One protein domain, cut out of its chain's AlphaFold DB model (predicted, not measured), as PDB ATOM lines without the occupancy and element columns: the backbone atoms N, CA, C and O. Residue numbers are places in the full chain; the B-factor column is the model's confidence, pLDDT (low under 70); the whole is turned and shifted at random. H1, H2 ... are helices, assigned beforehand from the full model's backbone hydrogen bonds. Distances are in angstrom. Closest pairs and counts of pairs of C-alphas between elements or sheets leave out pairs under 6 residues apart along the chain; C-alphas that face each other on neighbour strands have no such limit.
ATOM      1  N   ARG A  27      15.427 -37.704 -28.714       79.38
ATOM      2  CA  ARG A  27      15.722 -37.452 -30.127       79.38
ATOM      3  C   ARG A  27      15.596 -35.962 -30.422       79.38
ATOM      4  O   ARG A  27      14.624 -35.320 -30.033       79.38
ATOM      5  N   LEU A  28      16.540 -35.431 -31.196       78.75
ATOM      6  CA  LEU A  28      16.520 -34.031 -31.627       78.75
ATOM      7  C   LEU A  28      15.231 -33.680 -32.395       78.75
ATOM      8  O   LEU A  28      14.730 -32.566 -32.274       78.75
ATOM      9  N   SER A  29      14.668 -34.649 -33.130       80.94
ATOM     10  CA  SER A  29      13.380 -34.530 -33.831       80.94
ATOM     11  C   SER A  29      12.214 -34.194 -32.910       80.94
ATOM     12  O   SER A  29      11.284 -33.520 -33.340       80.94
ATOM     13  N   ASP A  30      12.274 -34.650 -31.663       83.62
ATOM     14  CA  ASP A  30      11.201 -34.489 -30.686       83.62
ATOM     15  C   ASP A  30      11.467 -33.244 -29.836       83.62
ATOM     16  O   ASP A  30      10.552 -32.491 -29.511       83.62
ATOM     17  N   LEU A  31      12.743 -32.966 -29.548       83.31
ATOM     18  CA  LEU A  31      13.169 -31.810 -28.764       83.31
ATOM     19  C   LEU A  31      12.996 -30.478 -29.517       83.31
ATOM     20  O   LEU A  31      12.482 -29.516 -28.950       83.31
ATOM     21  N   LEU A  32      13.392 -30.406 -30.794       83.25
ATOM     22  CA  LEU A  32      13.312 -29.179 -31.600       83.25
ATOM     23  C   LEU A  32      11.903 -28.563 -31.661       83.25
ATOM     24  O   LEU A  32      11.779 -27.370 -31.374       83.25
ATOM     25  N   PRO A  33      10.832 -29.307 -32.009       87.44
ATOM     26  CA  PRO A  33       9.490 -28.738 -32.046       87.44
ATOM     27  C   PRO A  33       8.983 -28.352 -30.653       87.44
ATOM     28  O   PRO A  33       8.255 -27.365 -30.544       87.44
ATOM     29  N   LEU A  34       9.385 -29.066 -29.591       84.69
ATOM     30  CA  LEU A  34       9.024 -28.723 -28.212       84.69
ATOM     31  C   LEU A  34       9.630 -27.382 -27.797       84.69
ATOM     32  O   LEU A  34       8.896 -26.498 -27.355       84.69
ATOM     33  N   ILE A  35      10.936 -27.199 -28.007       84.50
ATOM     34  CA  ILE A  35      11.617 -25.935 -27.703       84.50
ATOM     35  C   ILE A  35      11.065 -24.813 -28.587       84.50
ATOM     36  O   ILE A  35      10.762 -23.737 -28.083       84.50
ATOM     37  N   ALA A  36      10.852 -25.051 -29.885       85.44
ATOM     38  CA  ALA A  36      10.299 -24.043 -30.790       85.44
ATOM     39  C   ALA A  36       8.880 -23.605 -30.384       85.44
ATOM     40  O   ALA A  36       8.557 -22.416 -30.407       85.44
ATOM     41  N   ALA A  37       8.022 -24.548 -29.986       86.75
ATOM     42  CA  ALA A  37       6.691 -24.242 -29.473       86.75
ATOM     43  C   ALA A  37       6.760 -23.496 -28.135       86.75
ATOM     44  O   ALA A  37       5.966 -22.581 -27.903       86.75
ATOM     45  N   ALA A  38       7.709 -23.865 -27.277       87.25
ATOM     46  CA  ALA A  38       7.888 -23.243 -25.979       87.25
ATOM     47  C   ALA A  38       8.430 -21.807 -26.093       87.25
ATOM     48  O   ALA A  38       7.923 -20.897 -25.437       87.25
ATOM     49  N   GLN A  39       9.369 -21.570 -27.009       84.19
ATOM     50  CA  GLN A  39       9.883 -20.242 -27.333       84.19
ATOM     51  C   GLN A  39       8.778 -19.339 -27.900       84.19
ATOM     52  O   GLN A  39       8.603 -18.219 -27.434       84.19
ATOM     53  N   ARG A  40       7.961 -19.838 -28.844       85.12
ATOM     54  CA  ARG A  40       6.817 -19.084 -29.406       85.12
ATOM     55  C   ARG A  40       5.791 -18.668 -28.353       85.12
ATOM     56  O   ARG A  40       5.118 -17.657 -28.521       85.12
ATOM     57  N   LYS A  41       5.642 -19.469 -27.300       85.19
ATOM     58  CA  LYS A  41       4.694 -19.246 -26.203       85.19
ATOM     59  C   LYS A  41       5.328 -18.550 -24.991       85.19
ATOM     60  O   LYS A  41       4.632 -18.365 -24.001       85.19
ATOM     61  N   ASN A  42       6.603 -18.150 -25.073       80.94
ATOM     62  CA  ASN A  42       7.363 -17.503 -23.997       80.94
ATOM     63  C   ASN A  42       7.299 -18.264 -22.663       80.94
ATOM     64  O   ASN A  42       7.064 -17.677 -21.608       80.94
ATOM     65  N   PHE A  43       7.476 -19.586 -22.697       83.38
ATOM     66  CA  PHE A  43       7.554 -20.345 -21.454       83.38
ATOM     67  C   PHE A  43       8.801 -19.954 -20.657       83.38
ATOM     68  O   PHE A  43       9.914 -19.993 -21.179       83.38
ATOM     69  N   VAL A  44       8.604 -19.659 -19.372       81.88
ATOM     70  CA  VAL A  44       9.666 -19.224 -18.449       81.88
ATOM     71  C   VAL A  44      10.762 -20.279 -18.294       81.88
ATOM     72  O   VAL A  44      11.933 -19.926 -18.241       81.88
ATOM     73  N   TRP A  45      10.410 -21.570 -18.317       85.44
ATOM     74  CA  TRP A  45      11.404 -22.642 -18.218       85.44
ATOM     75  C   TRP A  45      12.420 -22.598 -19.362       85.44
ATOM     76  O   TRP A  45      13.576 -22.907 -19.139       85.44
ATOM     77  N   VAL A  46      12.047 -22.165 -20.574       83.00
ATOM     78  CA  VAL A  46      12.999 -22.118 -21.696       83.00
ATOM     79  C   VAL A  46      14.155 -21.184 -21.375       83.00
ATOM     80  O   VAL A  46      15.282 -21.540 -21.681       83.00
ATOM     81  N   GLN A  47      13.870 -20.032 -20.754       80.50
ATOM     82  CA  GLN A  47      14.890 -19.061 -20.350       80.50
ATOM     83  C   GLN A  47      15.845 -19.642 -19.310       80.50
ATOM     84  O   GLN A  47      17.043 -19.412 -19.414       80.50
ATOM     85  N   ASP A  48      15.321 -20.432 -18.373       83.56
ATOM     86  CA  ASP A  48      16.107 -21.110 -17.336       83.56
ATOM     87  C   ASP A  48      17.141 -22.073 -17.949       83.56
ATOM     88  O   ASP A  48      18.303 -22.070 -17.569       83.56
ATOM     89  N   PHE A  49      16.760 -22.810 -18.998       82.38
ATOM     90  CA  PHE A  49      17.662 -23.728 -19.711       82.38
ATOM     91  C   PHE A  49      18.486 -23.067 -20.835       82.38
ATOM     92  O   PHE A  49      19.184 -23.770 -21.566       82.38
ATOM     93  N   MET A  50      18.412 -21.744 -21.044       77.25
ATOM     94  CA  MET A  50      19.196 -21.088 -22.110       77.25
ATOM     95  C   MET A  50      20.695 -21.029 -21.804       77.25
ATOM     96  O   MET A  50      21.491 -20.939 -22.740       77.25
ATOM     97  N   GLU A  51      21.063 -21.038 -20.526       77.25
ATOM     98  CA  GLU A  51      22.453 -20.950 -20.068       77.25
ATOM     99  C   GLU A  51      23.098 -22.331 -19.869       77.25
ATOM    100  O   GLU A  51      24.317 -22.426 -19.731       77.25
ATOM    101  N   ASP A  52      22.302 -23.400 -19.927       80.19
ATOM    102  CA  ASP A  52      22.765 -24.768 -19.714       80.19
ATOM    103  C   ASP A  52      23.524 -25.333 -20.925       80.19
ATOM    104  O   ASP A  52      23.108 -25.233 -22.086       80.19
ATOM    105  N   GLU A  53      24.639 -26.011 -20.645       71.81
ATOM    106  CA  GLU A  53      25.415 -26.720 -21.657       71.81
ATOM    107  C   GLU A  53      24.731 -28.037 -22.047       71.81
ATOM    108  O   GLU A  53      24.631 -28.985 -21.267       71.81
ATOM    109  N   VAL A  54      24.287 -28.128 -23.303       76.56
ATOM    110  CA  VAL A  54      23.702 -29.357 -23.850       76.56
ATOM    111  C   VAL A  54      24.786 -30.196 -24.519       76.56
ATOM    112  O   VAL A  54      25.371 -29.797 -25.528       76.56
ATOM    113  N   ALA A  55      25.009 -31.403 -23.999       73.94
ATOM    114  CA  ALA A  55      25.880 -32.380 -24.637       73.94
ATOM    115  C   ALA A  55      25.248 -32.884 -25.946       73.94
ATOM    116  O   ALA A  55      24.224 -33.570 -25.951       73.94
ATOM    117  N   VAL A  56      25.880 -32.555 -27.071       77.94
ATOM    118  CA  VAL A  56      25.526 -33.056 -28.406       77.94
ATOM    119  C   VAL A  56      26.611 -33.999 -28.919       77.94
ATOM    120  O   VAL A  56      27.752 -33.964 -28.462       77.94
ATOM    121  N   THR A  57      26.276 -34.858 -29.883       81.19
ATOM    122  CA  THR A  57      27.291 -35.674 -30.560       81.19
ATOM    123  C   THR A  57      28.228 -34.786 -31.382       81.19
ATOM    124  O   THR A  57      27.801 -33.764 -31.924       81.19
ATOM    125  N   ALA A  58      29.498 -35.188 -31.501       79.44
ATOM    126  CA  ALA A  58      30.503 -34.443 -32.263       79.44
ATOM    127  C   ALA A  58      30.053 -34.181 -33.713       79.44
ATOM    128  O   ALA A  58      30.171 -33.064 -34.206       79.44
ATOM    129  N   ASP A  59      29.431 -35.175 -34.352       82.62
ATOM    130  CA  ASP A  59      28.924 -35.048 -35.722       82.62
ATOM    131  C   ASP A  59      27.848 -33.959 -35.843       82.62
ATOM    132  O   ASP A  59      27.869 -33.142 -36.764       82.62
ATOM    133  N   LEU A  60      26.910 -33.906 -34.890       82.12
ATOM    134  CA  LEU A  60      25.860 -32.888 -34.879       82.12
ATOM    135  C   LEU A  60      26.445 -31.501 -34.592       82.12
ATOM    136  O   LEU A  60      26.017 -30.520 -35.199       82.12
ATOM    137  N   TYR A  61      27.427 -31.418 -33.693       82.31
ATOM    138  CA  TYR A  61      28.129 -30.174 -33.400       82.31
ATOM    139  C   TYR A  61      28.799 -29.593 -34.651       82.31
ATOM    140  O   TYR A  61      28.601 -28.415 -34.948       82.31
ATOM    141  N   GLU A  62      29.517 -30.408 -35.425       86.50
ATOM    142  CA  GLU A  62      30.175 -29.965 -36.661       86.50
ATOM    143  C   GLU A  62      29.170 -29.477 -37.717       86.50
ATOM    144  O   GLU A  62      29.381 -28.438 -38.355       86.50
ATOM    145  N   VAL A  63      28.025 -30.155 -37.857       87.69
ATOM    146  CA  VAL A  63      26.940 -29.717 -38.753       87.69
ATOM    147  C   VAL A  63      26.355 -28.377 -38.297       87.69
ATOM    148  O   VAL A  63      26.205 -27.460 -39.108       87.69
ATOM    149  N   LEU A  64      26.061 -28.220 -37.003       83.88
ATOM    150  CA  LEU A  64      25.523 -26.975 -36.442       83.88
ATOM    151  C   LEU A  64      26.522 -25.819 -36.548       83.88
ATOM    152  O   LEU A  64      26.137 -24.690 -36.862       83.88
ATOM    153  N   ARG A  65      27.809 -26.089 -36.311       83.00
ATOM    154  CA  ARG A  65      28.897 -25.123 -36.473       83.00
ATOM    155  C   ARG A  65      28.994 -24.658 -37.923       83.00
ATOM    156  O   ARG A  65      29.014 -23.452 -38.174       83.00
ATOM    157  N   SER A  66      28.972 -25.590 -38.872       83.75
ATOM    158  CA  SER A  66      28.981 -25.282 -40.307       83.75
ATOM    159  C   SER A  66      27.766 -24.440 -40.705       83.75
ATOM    160  O   SER A  66      27.910 -23.425 -41.383       83.75
ATOM    161  N   PHE A  67      26.580 -24.788 -40.196       82.44
ATOM    162  CA  PHE A  67      25.344 -24.042 -40.438       82.44
ATOM    163  C   PHE A  67      25.385 -22.613 -39.874       82.44
ATOM    164  O   PHE A  67      24.990 -21.669 -40.553       82.44
ATOM    165  N   ARG A  68      25.906 -22.420 -38.651       75.81
ATOM    166  CA  ARG A  68      26.083 -21.086 -38.044       75.81
ATOM    167  C   ARG A  68      27.034 -20.204 -38.846       75.81
ATOM    168  O   ARG A  68      26.765 -19.017 -39.007       75.81
ATOM    169  N   THR A  69      28.119 -20.785 -39.351       67.31
ATOM    170  CA  THR A  69      29.116 -20.070 -40.165       67.31
ATOM    171  C   THR A  69      28.544 -19.670 -41.527       67.31
ATOM    172  O   THR A  69      28.983 -18.692 -42.124       67.31
TER     173      THR A  69
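What this domain is: This is residues 27 to 69 of the 74 residues of an uncharacterized protein of Planctomycetes bacterium (UniProt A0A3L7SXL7). The three helices make a loose, open arc with an empty middle: H1 and the short H2 at one end, H3 at the other, and the link of 9 residues from H2 to H3 reaching between, with residues 48 to 55, of which 48 belongs to H2, standing free. The printed part has 43 residues, with three named helices in the order H1, H2, H3 and no named strand; its class is all helix. It is loose, with a radius of gyration of the C-alphas of 11.9 A, and spans 30 by 21 by 20 A.

How they stand to each other: H1, residues 28 to 40, and H2, residues 44 to 48, only just touch, with 3 pairs of C-alphas within 8 A, through residues 35 to 39 of H1 alone; the closest C-alphas are those of Gln 39 and Val 46, 6.7 A apart. H3, residues 58 to 69, is apart from H1 and from H2. In H2 and H3 every O i to N i+4 pair is within hydrogen-bond range; in H1, 7 of 9 are.

Where its parts are: H1 begins at C-alpha 28 (16.520, -34.031, -31.627) and is 18.0 A long. H2 measures 6.8 A. H3 measures 16.5 A and ends at C-alpha 69 (29.116, -20.070, -40.165).

The domain as a whole: The two farthest C-alphas, of Lys 41 and Ala 58, are 30.6 A apart. The printed part has no cut, and no link is long. Only residue 69 has a pLDDT under 70.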